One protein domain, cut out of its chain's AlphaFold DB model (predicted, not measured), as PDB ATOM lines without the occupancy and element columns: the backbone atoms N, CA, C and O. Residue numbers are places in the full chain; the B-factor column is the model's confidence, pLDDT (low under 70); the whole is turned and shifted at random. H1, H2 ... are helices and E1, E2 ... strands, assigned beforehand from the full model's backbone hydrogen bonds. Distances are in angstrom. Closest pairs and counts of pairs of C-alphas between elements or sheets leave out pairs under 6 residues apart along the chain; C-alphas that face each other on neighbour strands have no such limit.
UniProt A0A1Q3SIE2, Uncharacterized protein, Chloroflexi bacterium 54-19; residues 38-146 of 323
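What this domain is: This is residues 38 to 146 of the 323 residues of an uncharacterized protein of Chloroflexi bacterium 54-19 (UniProt A0A1Q3SIE2). A four-stranded sheet is the middle of three layers, with helices on both faces: H1 and H4 over one face, H3 over the E1 side of the other. The 109 printed residues, mixed in class, hold four named helices and four named strands, ordered H1, E1, H2, H3, E2, H4, E3, E4; the mixed sheet runs E1, E2, E3, E4. The whole is compact, with a radius of gyration of the C-alphas of 13.0 A, spanning 36 by 35 by 25 A.

How they stand to each other: Inner strands E2, residues 89 to 94, and E3, residues 129 to 134, are parallel at 15 degrees, with N 92 and O 131 2.8 A apart. Edge strand E1, residues 53 to 55, is parallel to E2 at 4 degrees, N 54 to O 91 being 2.9 A. E3 and edge strand E4, residues 139 to 143, form an antiparallel hairpin at 159 degrees, N 132 to O 141 being 2.9 A. H4, residues 106 to 121, is over E3 and E4 and only just over E2, with 3 C-alphas, at a height over the sheet of 8.7 A; its closest C-alphas to E3 are Leu 107 and Asn 134, 5.6 A. H1, residues 38 to 51, on the same face, has its closest C-alphas to E1 at Ala 47 and Tyr 54, 5.8 A. H3, residues 72 to 82, is over E1 on the opposite face, at 8.9 A height, its closest C-alphas to E1 being Glu 73 and Val 55, 6.3 A. H2, residues 57 to 60, only grazes the sheet. Two strand-helix-strand units join parallel neighbours through helices: E1, H2 H3, E2, left-handed crossover, and E2, H4, E3, right-handed. Each O i to N i+4 pair is within hydrogen-bond range in H3 and H4, and 9 of 10 in H1; H2 is too short.

Where its parts are: H4 spans 21.1 A, H1 19.8 A, E2 16.5 A. H1 begins at C-alpha 38 (172.191, 207.175, 133.534); E4 ends at C-alpha 143 (151.534, 199.722, 134.936).

The domain as a whole: The farthest C-alphas, Gly 67 and Asn 124, are 37.3 A apart. The printed part has no cut; links H2 to H3 and E2 to H4 are long. Model pLDDT is under 70 in 27 residues, among them 61 to 72.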
ATOM      1  N   ALA A  38     171.990 208.624 133.617       34.59
ATOM      2  CA  ALA A  38     172.191 207.175 133.534       34.59
ATOM      3  C   ALA A  38     172.326 206.517 134.923       34.59
ATOM      4  O   ALA A  38     171.763 205.442 135.141       34.59
ATOM      5  N   ASP A  39     172.979 207.189 135.879       48.25
ATOM      6  CA  ASP A  39     173.086 206.712 137.266       48.25
ATOM      7  C   ASP A  39     171.724 206.743 137.985       48.25
ATOM      8  O   ASP A  39     171.325 205.753 138.599       48.25
ATOM      9  N   THR A  40     170.917 207.795 137.784       57.97
ATOM     10  CA  THR A  40     169.582 207.902 138.405       57.97
ATOM     11  C   THR A  40     168.595 206.812 137.970       57.97
ATOM     12  O   THR A  40     167.732 206.422 138.756       57.97
ATOM     13  N   GLY A  41     168.704 206.295 136.739       58.84
ATOM     14  CA  GLY A  41     167.827 205.222 136.254       58.84
ATOM     15  C   GLY A  41     168.141 203.861 136.881       58.84
ATOM     16  O   GLY A  41     167.226 203.120 137.253       58.84
ATOM     17  N   ASN A  42     169.430 203.553 137.052       64.81
ATOM     18  CA  ASN A  42     169.886 202.341 137.734       64.81
ATOM     19  C   ASN A  42     169.598 202.398 139.240       64.81
ATOM     20  O   ASN A  42     169.189 201.389 139.819       64.81
ATOM     21  N   ASP A  43     169.729 203.569 139.864       69.75
ATOM     22  CA  ASP A  43     169.402 203.767 141.277       69.75
ATOM     23  C   ASP A  43     167.899 203.661 141.551       69.75
ATOM     24  O   ASP A  43     167.495 202.992 142.505       69.75
ATOM     25  N   LEU A  44     167.057 204.221 140.675       78.12
ATOM     26  CA  LEU A  44     165.604 204.055 140.740       78.12
ATOM     27  C   LEU A  44     165.216 202.579 140.626       78.12
ATOM     28  O   LEU A  44     164.450 202.065 141.442       78.12
ATOM     29  N   ALA A  45     165.762 201.869 139.640       74.38
ATOM     30  CA  ALA A  45     165.491 200.451 139.449       74.38
ATOM     31  C   ALA A  45     165.939 199.601 140.645       74.38
ATOM     32  O   ALA A  45     165.204 198.721 141.102       74.38
ATOM     33  N   LYS A  46     167.122 199.892 141.190       78.25
ATOM     34  CA  LYS A  46     167.667 199.226 142.376       78.25
ATOM     35  C   LYS A  46     166.825 199.514 143.620       78.25
ATOM     36  O   LYS A  46     166.567 198.592 144.395       78.25
ATOM     37  N   ALA A  47     166.352 200.747 143.796       79.25
ATOM     38  CA  ALA A  47     165.445 201.118 144.879       79.25
ATOM     39  C   ALA A  47     164.093 200.403 144.752       79.25
ATOM     40  O   ALA A  47     163.633 199.790 145.714       79.25
ATOM     41  N   LEU A  48     163.499 200.360 143.557       81.75
ATOM     42  CA  LEU A  48     162.268 199.604 143.328       81.75
ATOM     43  C   LEU A  48     162.475 198.099 143.528       81.75
ATOM     44  O   LEU A  48     161.610 197.444 144.100       81.75
ATOM     45  N   SER A  49     163.613 197.531 143.140       78.62
ATOM     46  CA  SER A  49     163.887 196.110 143.380       78.62
ATOM     47  C   SER A  49     164.036 195.790 144.877       78.62
ATOM     48  O   SER A  49     163.395 194.862 145.375       78.62
ATOM     49  N   ASN A  50     164.804 196.601 145.615       77.81
ATOM     50  CA  ASN A  50     165.185 196.314 147.003       77.81
ATOM     51  C   ASN A  50     164.199 196.855 148.048       77.81
ATOM     52  O   ASN A  50     163.881 196.173 149.020       77.81
ATOM     53  N   GLN A  51     163.742 198.095 147.878       74.75
ATOM     54  CA  GLN A  51     162.923 198.830 148.851       74.75
ATOM     55  C   GLN A  51     161.444 198.862 148.465       74.75
ATOM     56  O   GLN A  51     160.609 199.240 149.279       74.75
ATOM     57  N   LYS A  52     161.111 198.449 147.235       81.69
ATOM     58  CA  LYS A  52     159.764 198.461 146.641       81.69
ATOM     59  C   LYS A  52     159.160 199.841 146.401       81.69
ATOM     60  O   LYS A  52     158.128 199.930 145.735       81.69
ATOM     61  N   TYR A  53     159.804 200.898 146.879       85.50
ATOM     62  CA  TYR A  53     159.426 202.266 146.595       85.50
ATOM     63  C   TYR A  53     160.633 203.108 146.183       85.50
ATOM     64  O   TYR A  53     161.776 202.764 146.481       85.50
ATOM     65  N   TYR A  54     160.370 204.209 145.490       85.19
ATOM     66  CA  TYR A  54     161.363 205.218 145.149       85.19
ATOM     67  C   TYR A  54     160.716 206.604 145.139       85.19
ATOM     68  O   TYR A  54     159.591 206.761 144.664       85.19
ATOM     69  N   VAL A  55     161.439 207.605 145.636       81.75
ATOM     70  CA  VAL A  55     161.068 209.022 145.547       81.75
ATOM     71  C   VAL A  55     162.268 209.763 144.979       81.75
ATOM     72  O   VAL A  55     163.359 209.627 145.529       81.75
ATOM     73  N   SER A  56     162.103 210.517 143.891       79.00
ATOM     74  CA  SER A  56     163.224 211.270 143.313       79.00
ATOM     75  C   SER A  56     163.606 212.477 144.166       79.00
ATOM     76  O   SER A  56     162.756 213.089 144.812       79.00
ATOM     77  N   ASP A  57     164.879 212.870 144.127       75.38
ATOM     78  CA  ASP A  57     165.389 213.979 144.945       75.38
ATOM     79  C   ASP A  57     164.673 215.305 144.667       75.38
ATOM     80  O   ASP A  57     164.352 216.031 145.603       75.38
ATOM     81  N   GLY A  58     164.305 215.566 143.405       69.50
ATOM     82  CA  GLY A  58     163.497 216.732 143.027       69.50
ATOM     83  C   GLY A  58     162.092 216.754 143.646       69.50
ATOM     84  O   GLY A  58     161.489 217.818 143.740       69.50
ATOM     85  N   VAL A  59     161.576 215.606 144.097       74.62
ATOM     86  CA  VAL A  59     160.334 215.508 144.883       74.62
ATOM     87  C   VAL A  59     160.626 215.645 146.376       74.62
ATOM     88  O   VAL A  59     159.891 216.338 147.074       74.62
ATOM     89  N   LYS A  60     161.718 215.045 146.872       70.81
ATOM     90  CA  LYS A  60     162.129 215.134 148.287       70.81
ATOM     91  C   LYS A  60     162.427 216.568 148.726       70.81
ATOM     92  O   LYS A  60     162.124 216.935 149.858       70.81
ATOM     93  N   SER A  61     163.027 217.369 147.845       59.41
ATOM     94  CA  SER A  61     163.446 218.745 148.132       59.41
ATOM     95  C   SER A  61     162.359 219.795 147.889       59.41
ATOM     96  O   SER A  61     162.579 220.968 148.189       59.41
ATOM     97  N   ASN A  62     161.209 219.421 147.317       59.50
ATOM     98  CA  ASN A  62     160.185 220.375 146.908       59.50
ATOM     99  C   ASN A  62     159.053 220.460 147.945       59.50
ATOM    100  O   ASN A  62     158.151 219.627 147.994       59.50
ATOM    101  N   SER A  63     159.086 221.509 148.770       46.16
ATOM    102  CA  SER A  63     158.110 221.793 149.835       46.16
ATOM    103  C   SER A  63     156.737 222.272 149.334       46.16
ATOM    104  O   SER A  63     155.854 222.556 150.142       46.16
ATOM    105  N   GLY A  64     156.547 222.407 148.016       45.62
ATOM    106  CA  GLY A  64     155.312 222.903 147.393       45.62
ATOM    107  C   GLY A  64     154.202 221.862 147.235       45.62
ATOM    108  O   GLY A  64     153.140 222.167 146.692       45.62
ATOM    109  N   PHE A  65     154.427 220.630 147.682       52.25
ATOM    110  CA  PHE A  65     153.490 219.545 147.459       52.25
ATOM    111  C   PHE A  65     152.344 219.566 148.478       52.25
ATOM    112  O   PHE A  65     152.523 219.137 149.614       52.25
ATOM    113  N   MET A  66     151.201 220.142 148.077       50.88
ATOM    114  CA  MET A  66     149.913 220.218 148.795       50.88
ATOM    115  C   MET A  66     149.971 219.939 150.311       50.88
ATOM    116  O   MET A  66     149.388 218.987 150.820       50.88
ATOM    117  N   GLY A  67     150.650 220.840 151.025       45.75
ATOM    118  CA  GLY A  67     150.368 221.185 152.414       45.75
ATOM    119  C   GLY A  67     150.405 220.047 153.434       45.75
ATOM    120  O   GLY A  67     149.364 219.664 153.954       45.75
ATOM    121  N   LYS A  68     151.605 219.610 153.824       42.12
ATOM    122  CA  LYS A  68     152.078 219.513 155.223       42.12
ATOM    123  C   LYS A  68     153.470 218.884 155.235       42.12
ATOM    124  O   LYS A  68     153.804 218.058 154.402       42.12
ATOM    125  N   ASN A  69     154.278 219.323 156.191       43.66
ATOM    126  CA  ASN A  69     155.697 219.016 156.350       43.66
ATOM    127  C   ASN A  69     155.935 217.575 156.867       43.66
ATOM    128  O   ASN A  69     156.542 217.388 157.921       43.66
ATOM    129  N   SER A  70     155.407 216.558 156.181       48.00
ATOM    130  CA  SER A  70     155.785 215.155 156.367       48.00
ATOM    131  C   SER A  70     156.570 214.706 155.139       48.00
ATOM    132  O   SER A  70     156.179 214.939 153.999       48.00
ATOM    133  N   SER A  71     157.747 214.124 155.367       65.00
ATOM    134  CA  SER A  71     158.579 213.590 154.292       65.00
ATOM    135  C   SER A  71     157.766 212.548 153.516       65.00
ATOM    136  O   SER A  71     157.465 211.487 154.060       65.00
ATOM    137  N   ILE A  72     157.411 212.845 152.257       69.81
ATOM    138  CA  ILE A  72     156.710 211.933 151.328       69.81
ATOM    139  C   ILE A  72     157.375 210.552 151.326       69.81
ATOM    140  O   ILE A  72     156.705 209.528 151.238       69.81
ATOM    141  N   GLU A  73     158.699 210.523 151.480       72.31
ATOM    142  CA  GLU A  73     159.488 209.305 151.596       72.31
ATOM    143  C   GLU A  73     159.157 208.494 152.858       72.31
ATOM    144  O   GLU A  73     159.007 207.279 152.772       72.31
ATOM    145  N   ASN A  74     158.987 209.140 154.015       72.94
ATOM    146  CA  ASN A  74     158.593 208.465 155.256       72.94
ATOM    147  C   ASN A  74     157.141 207.981 155.207       72.94
ATOM    148  O   ASN A  74     156.855 206.878 155.678       72.94
ATOM    149  N   ASP A  75     156.244 208.767 154.613       73.06
ATOM    150  CA  ASP A  75     154.839 208.386 154.459       73.06
ATOM    151  C   ASP A  75     154.705 207.196 153.498       73.06
ATOM    152  O   ASP A  75     154.083 206.194 153.843       73.06
ATOM    153  N   LEU A  76     155.382 207.227 152.344       74.62
ATOM    154  CA  LEU A  76     155.428 206.089 151.421       74.62
ATOM    155  C   LEU A  76     156.089 204.868 152.047       74.62
ATOM    156  O   LEU A  76     155.572 203.768 151.897       74.62
ATOM    157  N   LYS A  77     157.196 205.034 152.774       75.62
ATOM    158  CA  LYS A  77     157.863 203.929 153.470       75.62
ATOM    159  C   LYS A  77     156.926 203.255 154.470       75.62
ATOM    160  O   LYS A  77     156.822 202.027 154.481       75.62
ATOM    161  N   ASN A  78     156.231 204.048 155.285       71.81
ATOM    162  CA  ASN A  78     155.284 203.544 156.274       71.81
ATOM    163  C   ASN A  78     154.095 202.852 155.607       71.81
ATOM    164  O   ASN A  78     153.712 201.765 156.030       71.81
ATOM    165  N   GLU A  79     153.534 203.429 154.551       71.62
ATOM    166  CA  GLU A  79     152.367 202.862 153.879       71.62
ATOM    167  C   GLU A  79     152.706 201.633 153.019       71.62
ATOM    168  O   GLU A  79     152.012 200.623 153.090       71.62
ATOM    169  N   VAL A  80     153.833 201.631 152.301       71.88
ATOM    170  CA  VAL A  80     154.321 200.461 151.543       71.88
ATOM    171  C   VAL A  80     154.595 199.276 152.467       71.88
ATOM    172  O   VAL A  80     154.344 198.133 152.085       71.88
ATOM    173  N   SER A  81     155.062 199.534 153.694       70.56
ATOM    174  CA  SER A  81     155.261 198.484 154.700       70.56
ATOM    175  C   SER A  81     153.952 197.844 155.187       70.56
ATOM    176  O   SER A  81     153.974 196.697 155.633       70.56
ATOM    177  N   LYS A  82     152.820 198.552 155.067       68.62
ATOM    178  CA  LYS A  82     151.484 198.085 155.476       68.62
ATOM    179  C   LYS A  82     150.721 197.364 154.366       68.62
ATOM    180  O   LYS A  82     149.750 196.681 154.674       68.62
ATOM    181  N   LEU A  83     151.140 197.484 153.103       66.94
ATOM    182  CA  LEU A  83     150.484 196.810 151.980       66.94
ATOM    183  C   LEU A  83     150.564 195.282 152.158       66.94
ATOM    184  O   LEU A  83     151.615 194.653 151.998       66.94
ATOM    185  N   THR A  84     149.433 194.657 152.468       53.22
ATOM    186  CA  THR A  84     149.310 193.213 152.735       53.22
ATOM    187  C   THR A  84     149.603 192.345 151.501       53.22
ATOM    188  O   THR A  84     150.048 191.208 151.645       53.22
ATOM    189  N   GLY A  85     149.472 192.898 150.285       55.31
ATOM    190  CA  GLY A  85     149.869 192.280 149.006       55.31
ATOM    191  C   GLY A  85     151.291 192.624 148.519       55.31
ATOM    192  O   GLY A  85     151.638 192.343 147.371       55.31
ATOM    193  N   SER A  86     152.133 193.248 149.356       55.84
ATOM    194  CA  SER A  86     153.336 194.001 148.937       55.84
ATOM    195  C   SER A  86     154.459 193.238 148.234       55.84
ATOM    196  O   SER A  86     155.456 193.866 147.875       55.84
ATOM    197  N   LYS A  87     154.426 191.910 148.072       60.66
ATOM    198  CA  LYS A  87     155.572 191.211 147.448       60.66
ATOM    199  C   LYS A  87     155.778 191.656 145.996       60.66
ATOM    200  O   LYS A  87     156.924 191.886 145.598       60.66
ATOM    201  N   ASP A  88     154.689 191.976 145.299       76.38
ATOM    202  CA  ASP A  88     154.711 192.205 143.854       76.38
ATOM    203  C   ASP A  88     154.288 193.624 143.430       76.38
ATOM    204  O   ASP A  88     154.254 193.916 142.237       76.38
ATOM    205  N   THR A  89     154.000 194.522 144.373       85.00
ATOM    206  CA  THR A  89     153.683 195.932 144.082       85.00
ATOM    207  C   THR A  89     154.927 196.801 144.219       85.00
ATOM    208  O   THR A  89     155.746 196.587 145.119       85.00
ATOM    209  N   ARG A  90     155.091 197.766 143.313       87.38
ATOM    210  CA  ARG A  90     156.166 198.766 143.319       87.38
ATOM    211  C   ARG A  90     155.583 200.161 143.174       87.38
ATOM    212  O   ARG A  90     154.615 200.335 142.442       87.38
ATOM    213  N   ILE A  91     156.165 201.143 143.855       87.88
ATOM    214  CA  ILE A  91     155.691 202.531 143.819       87.88
ATOM    215  C   ILE A  91     156.855 203.467 143.504       87.88
ATOM    216  O   ILE A  91     157.826 203.511 144.248       87.88
ATOM    217  N   ALA A  92     156.761 204.262 142.448       87.19
ATOM    218  CA  ALA A  92     157.735 205.308 142.163       87.19
ATOM    219  C   ALA A  92     157.049 206.673 142.126       87.19
ATOM    220  O   ALA A  92     156.069 206.859 141.409       87.19
ATOM    221  N   VAL A  93     157.583 207.636 142.873       85.44
ATOM    222  CA  VAL A  93     157.178 209.042 142.807       85.44
ATOM    223  C   VAL A  93     158.330 209.839 142.230       85.44
ATOM    224  O   VAL A  93     159.409 209.911 142.818       85.44
ATOM    225  N   ILE A  94     158.118 210.390 141.041       84.56
ATOM    226  CA  ILE A  94     159.181 210.963 140.225       84.56
ATOM    227  C   ILE A  94     158.895 212.419 139.858       84.56
ATOM    228  O   ILE A  94     157.746 212.842 139.714       84.56
ATOM    229  N   SER A  95     159.970 213.182 139.702       82.00
ATOM    230  CA  SER A  95     159.999 214.536 139.146       82.00
ATOM    231  C   SER A  95     160.287 214.479 137.646       82.00
ATOM    232  O   SER A  95     160.890 213.514 137.165       82.00
ATOM    233  N   ASN A  96     159.933 215.527 136.896       81.12
ATOM    234  CA  ASN A  96     160.205 215.554 135.452       81.12
ATOM    235  C   ASN A  96     161.708 215.515 135.148       81.12
ATOM    236  O   ASN A  96     162.114 214.953 134.137       81.12
ATOM    237  N   ALA A  97     162.538 216.050 136.050       80.12
ATOM    238  CA  ALA A  97     163.993 216.087 135.898       80.12
ATOM    239  C   ALA A  97     164.654 214.704 135.723       80.12
ATOM    240  O   ALA A  97     165.728 214.610 135.127       80.12
ATOM    241  N   ILE A  98     164.026 213.637 136.233       78.94
ATOM    242  CA  ILE A  98     164.571 212.274 136.143       78.94
ATOM    243  C   ILE A  98     163.960 211.447 135.008       78.94
ATOM    244  O   ILE A  98     164.373 210.309 134.800       78.94
ATOM    245  N   ILE A  99     162.981 211.993 134.279       82.94
ATOM    246  CA  ILE A  99     162.404 211.343 133.103       82.94
ATOM    247  C   ILE A  99     163.345 211.619 131.925       82.94
ATOM    248  O   ILE A  99     163.558 212.787 131.586       82.94
ATOM    249  N   PRO A 100     163.923 210.589 131.281       84.19
ATOM    250  CA  PRO A 100     164.771 210.822 130.122       84.19
ATOM    251  C   PRO A 100     163.951 211.428 128.974       84.19
ATOM    252  O   PRO A 100     162.806 211.037 128.734       84.19
ATOM    253  N   SER A 101     164.536 212.386 128.253       82.00
ATOM    254  CA  SER A 101     163.818 213.229 127.283       82.00
ATOM    255  C   SER A 101     163.135 212.445 126.156       82.00
ATOM    256  O   SER A 101     162.096 212.868 125.652       82.00
ATOM    257  N   ASN A 102     163.662 211.273 125.797       82.31
ATOM    258  CA  ASN A 102     163.089 210.375 124.793       82.31
ATOM    259  C   ASN A 102     161.787 209.682 125.237       82.31
ATOM    260  O   ASN A 102     161.121 209.082 124.397       82.31
ATOM    261  N   TYR A 103     161.410 209.758 126.518       82.00
ATOM    262  CA  TYR A 103     160.127 209.250 127.017       82.00
ATOM    263  C   TYR A 103     159.046 210.337 127.096       82.00
ATOM    264  O   TYR A 103     157.871 209.999 127.245       82.00
ATOM    265  N   GLY A 104     159.411 211.614 126.928       84.94
ATOM    266  CA  GLY A 104     158.511 212.767 127.001       84.94
ATOM    267  C   GLY A 104     158.538 213.471 128.361       84.94
ATOM    268  O   GLY A 104     159.462 213.300 129.150       84.94
ATOM    269  N   THR A 105     157.516 214.283 128.639       81.31
ATOM    270  CA  THR A 105     157.404 215.094 129.867       81.31
ATOM    271  C   THR A 105     156.064 214.881 130.572       81.31
ATOM    272  O   THR A 105     155.105 214.375 129.981       81.31
ATOM    273  N   GLY A 106     155.966 215.299 131.836       82.88
ATOM    274  CA  GLY A 106     154.728 215.219 132.613       82.88
ATOM    275  C   GLY A 106     154.297 213.777 132.895       82.88
ATOM    276  O   GLY A 106     155.120 212.859 132.937       82.88
ATOM    277  N   LEU A 107     152.993 213.561 133.094       84.06
ATOM    278  CA  LEU A 107     152.463 212.233 133.423       84.06
ATOM    279  C   LEU A 107     152.664 211.222 132.285       84.06
ATOM    280  O   LEU A 107     153.043 210.087 132.548       84.06
ATOM    281  N   SER A 108     152.481 211.639 131.030       85.69
ATOM    282  CA  SER A 108     152.719 210.767 129.871       85.69
ATOM    283  C   SER A 108     154.185 210.329 129.790       85.69
ATOM    284  O   SER A 108     154.459 209.149 129.580       85.69
ATOM    285  N   GLY A 109     155.126 211.246 130.052       85.56
ATOM    286  CA  GLY A 109     156.546 210.906 130.151       85.56
ATOM    287  C   GLY A 109     156.840 209.902 131.263       85.56
ATOM    288  O   GLY A 109     157.576 208.934 131.060       85.56
ATOM    289  N   ALA A 110     156.208 210.092 132.422       86.06
ATOM    290  CA  ALA A 110     156.357 209.207 133.569       86.06
ATOM    291  C   ALA A 110     155.798 207.804 133.289       86.06
ATOM    292  O   ALA A 110     156.433 206.808 133.631       86.06
ATOM    293  N   GLU A 111     154.651 207.709 132.618       89.62
ATOM    294  CA  GLU A 111     154.041 206.440 132.220       89.62
ATOM    295  C   GLU A 111     154.888 205.690 131.184       89.62
ATOM    296  O   GLU A 111     155.122 204.489 131.335       89.62
ATOM    297  N   ASN A 112     155.394 206.380 130.160       88.06
ATOM    298  CA  ASN A 112     156.262 205.777 129.146       88.06
ATOM    299  C   ASN A 112     157.555 205.240 129.768       88.06
ATOM    300  O   ASN A 112     157.953 204.099 129.514       88.06
ATOM    301  N   TYR A 113     158.186 206.042 130.626       87.75
ATOM    302  CA  TYR A 113     159.391 205.630 131.336       87.75
ATOM    303  C   TYR A 113     159.109 204.479 132.312       87.75
ATOM    304  O   TYR A 113     159.869 203.513 132.397       87.75
ATOM    305  N   GLY A 114     157.959 204.518 132.975       87.31
ATOM    306  CA  GLY A 114     157.468 203.439 133.815       87.31
ATOM    307  C   GLY A 114     157.258 202.119 133.094       87.31
ATOM    308  O   GLY A 114     157.670 201.074 133.594       87.31
ATOM    309  N   ASN A 115     156.651 202.151 131.910       87.56
ATOM    310  CA  ASN A 115     156.496 200.970 131.066       87.56
ATOM    311  C   ASN A 115     157.858 200.392 130.665       87.56
ATOM    312  O   ASN A 115     158.030 199.172 130.660       87.56
ATOM    313  N   TYR A 116     158.839 201.245 130.369       85.62
ATOM    314  CA  TYR A 116     160.201 200.792 130.108       85.62
ATOM    315  C   TYR A 116     160.813 200.098 131.333       85.62
ATOM    316  O   TYR A 116     161.296 198.970 131.202       85.62
ATOM    317  N   LEU A 117     160.721 200.714 132.516       84.56
ATOM    318  CA  LEU A 117     161.202 200.145 133.777       84.56
ATOM    319  C   LEU A 117     160.543 198.797 134.081       84.56
ATOM    320  O   LEU A 117     161.238 197.825 134.358       84.56
ATOM    321  N   PHE A 118     159.216 198.725 133.984       85.62
ATOM    322  CA  PHE A 118     158.436 197.526 134.276       85.62
ATOM    323  C   PHE A 118     158.758 196.363 133.332       85.62
ATOM    324  O   PHE A 118     158.868 195.228 133.783       85.62
ATOM    325  N   ASN A 119     158.905 196.630 132.030       83.31
ATOM    326  CA  ASN A 119     159.078 195.576 131.027       83.31
ATOM    327  C   ASN A 119     160.536 195.157 130.811       83.31
ATOM    328  O   ASN A 119     160.772 194.022 130.410       83.31
ATOM    329  N   ASN A 120     161.506 196.050 131.044       79.25
ATOM    330  CA  ASN A 120     162.900 195.810 130.646       79.25
ATOM    331  C   ASN A 120     163.879 195.763 131.819       79.25
ATOM    332  O   ASN A 120     164.919 195.123 131.700       79.25
ATOM    333  N   ILE A 121     163.572 196.424 132.939       78.62
ATOM    334  CA  ILE A 121     164.527 196.569 134.044       78.62
ATOM    335  C   ILE A 121     164.084 195.782 135.276       78.62
ATOM    336  O   ILE A 121     164.855 195.014 135.848       78.62
ATOM    337  N   LEU A 122     162.827 195.929 135.676       78.12
ATOM    338  CA  LEU A 122     162.232 195.199 136.785       78.12
ATOM    339  C   LEU A 122     161.745 193.841 136.277       78.12
ATOM    340  O   LEU A 122     160.551 193.602 136.265       78.12
ATOM    341  N   THR A 123     162.635 192.978 135.786       70.75
ATOM    342  CA  THR A 123     162.249 191.700 135.153       70.75
ATOM    343  C   THR A 123     162.505 190.478 136.033       70.75
ATOM    344  O   THR A 123     161.906 189.429 135.798       70.75
ATOM    345  N   ASN A 124     163.335 190.592 137.079       68.56
ATOM    346  CA  ASN A 124     163.669 189.459 137.945       68.56
ATOM    347  C   ASN A 124     163.796 189.832 139.442       68.56
ATOM    348  O   ASN A 124     164.856 190.303 139.861       68.56
ATOM    349  N   PRO A 125     162.754 189.586 140.263       66.06
ATOM    350  CA  PRO A 125     161.392 189.230 139.859       66.06
ATOM    351  C   PRO A 125     160.635 190.447 139.308       66.06
ATOM    352  O   PRO A 125     160.707 191.539 139.878       66.06
ATOM    353  N   GLN A 126     159.881 190.254 138.218       77.81
ATOM    354  CA  GLN A 126     159.008 191.306 137.701       77.81
ATOM    355  C   GLN A 126     157.860 191.585 138.672       77.81
ATOM    356  O   GLN A 126     157.172 190.645 139.079       77.81
ATOM    357  N   PRO A 127     157.621 192.853 139.052       79.75
ATOM    358  CA  PRO A 127     156.481 193.180 139.885       79.75
ATOM    359  C   PRO A 127     155.177 192.923 139.129       79.75
ATOM    360  O   PRO A 127     155.081 193.099 137.920       79.75
ATOM    361  N   ALA A 128     154.134 192.531 139.850       79.75
ATOM    362  CA  ALA A 128     152.795 192.388 139.299       79.75
ATOM    363  C   ALA A 128     152.184 193.749 138.937       79.75
ATOM    364  O   ALA A 128     151.370 193.829 138.013       79.75
ATOM    365  N   VAL A 129     152.567 194.810 139.654       88.81
ATOM    366  CA  VAL A 129     152.126 196.178 139.377       88.81
ATOM    367  C   VAL A 129     153.172 197.209 139.801       88.81
ATOM    368  O   VAL A 129     153.801 197.090 140.852       88.81
ATOM    369  N   LEU A 130     153.331 198.239 138.977       89.88
ATOM    370  CA  LEU A 130     154.083 199.453 139.259       89.88
ATOM    371  C   LEU A 130     153.130 200.651 139.233       89.88
ATOM    372  O   LEU A 130     152.490 200.926 138.218       89.88
ATOM    373  N   ILE A 131     153.051 201.367 140.348       91.06
ATOM    374  CA  ILE A 131     152.374 202.658 140.452       91.06
ATOM    375  C   ILE A 131     153.416 203.744 140.219       91.06
ATOM    376  O   ILE A 131     154.429 203.780 140.920       91.06
ATOM    377  N   ILE A 132     153.173 204.621 139.250       88.44
ATOM    378  CA  ILE A 132     154.029 205.777 138.987       88.44
ATOM    379  C   ILE A 132     153.252 207.063 139.206       88.44
ATOM    380  O   ILE A 132     152.249 207.324 138.548       88.44
ATOM    381  N   GLY A 133     153.744 207.867 140.140       85.88
ATOM    382  CA  GLY A 133     153.298 209.225 140.370       85.88
ATOM    383  C   GLY A 133     154.272 210.227 139.766       85.88
ATOM    384  O   GLY A 133     155.474 210.139 140.015       85.88
ATOM    385  N   ASN A 134     153.765 211.195 139.005       84.81
ATOM    386  CA  ASN A 134     154.522 212.395 138.662       84.81
ATOM    387  C   ASN A 134     154.066 213.546 139.565       84.81
ATOM    388  O   ASN A 134     152.934 214.021 139.436       84.81
ATOM    389  N   ALA A 135     154.950 213.982 140.462       73.69
ATOM    390  CA  ALA A 135     154.627 214.987 141.472       73.69
ATOM    391  C   ALA A 135     154.399 216.389 140.878       73.69
ATOM    392  O   ALA A 135     153.618 217.162 141.414       73.69
ATOM    393  N   GLU A 136     155.044 216.727 139.761       75.81
ATOM    394  CA  GLU A 136     154.877 218.034 139.106       75.81
ATOM    395  C   GLU A 136     153.602 218.085 138.253       75.81
ATOM    396  O   GLU A 136     152.958 219.126 138.146       75.81
ATOM    397  N   ALA A 137     153.215 216.952 137.664       75.00
ATOM    398  CA  ALA A 137     151.996 216.819 136.869       75.00
ATOM    399  C   ALA A 137     150.759 216.427 137.701       75.00
ATOM    400  O   ALA A 137     149.682 216.268 137.129       75.00
ATOM    401  N   ASN A 138     150.904 216.235 139.021       73.25
ATOM    402  CA  ASN A 138     149.857 215.758 139.940       73.25
ATOM    403  C   ASN A 138     149.108 214.512 139.433       73.25
ATOM    404  O   ASN A 138     147.912 214.341 139.666       73.25
ATOM    405  N   GLY A 139     149.816 213.640 138.719       82.06
ATOM    406  CA  GLY A 139     149.232 212.501 138.020       82.06
ATOM    407  C   GLY A 139     149.655 211.167 138.619       82.06
ATOM    408  O   GLY A 139     150.766 211.059 139.142       82.06
ATOM    409  N   ILE A 140     148.785 210.160 138.520       87.25
ATOM    410  CA  ILE A 140     149.035 208.775 138.942       87.25
ATOM    411  C   ILE A 140     148.753 207.857 137.749       87.25
ATOM    412  O   ILE A 140     147.683 207.941 137.149       87.25
ATOM    413  N   SER A 141     149.686 206.956 137.446       90.81
ATOM    414  CA  SER A 141     149.551 205.919 136.420       90.81
ATOM    415  C   SER A 141     149.814 204.531 137.009       90.81
ATOM    416  O   SER A 141     150.595 204.369 137.949       90.81
ATOM    417  N   ILE A 142     149.163 203.514 136.437       91.88
ATOM    418  CA  ILE A 142     149.256 202.112 136.870       91.88
ATOM    419  C   ILE A 142     149.759 201.253 135.714       91.88
ATOM    420  O   ILE A 142     149.086 201.099 134.692       91.88
ATOM    421  N   ILE A 143     150.910 200.621 135.904       92.31
ATOM    422  CA  ILE A 143     151.534 199.722 134.936       92.31
ATOM    423  C   ILE A 143     151.441 198.297 135.478       92.31
ATOM    424  O   ILE A 143     151.996 197.970 136.521       92.31
ATOM    425  N   SER A 144     150.687 197.447 134.788       88.94
ATOM    426  CA  SER A 144     150.491 196.042 135.154       88.94
ATOM    427  C   SER A 144     150.006 195.246 133.946       88.94
ATOM    428  O   SER A 144     149.184 195.746 133.175       88.94
ATOM    429  N   SER A 145     150.470 194.006 133.805       84.00
ATOM    430  CA  SER A 145     149.936 193.031 132.843       84.00
ATOM    431  C   SER A 145     148.738 192.240 133.384       84.00
ATOM    432  O   SER A 145     148.050 191.574 132.616       84.00
ATOM    433  N   LYS A 146     148.469 192.316 134.696       84.31
ATOM    434  CA  LYS A 146     147.422 191.542 135.389       84.31
ATOM    435  C   LYS A 146     146.109 192.313 135.587       84.31
ATOM    436  O   LYS A 146     145.158 191.764 136.138       84.31
TER     437      LYS A 146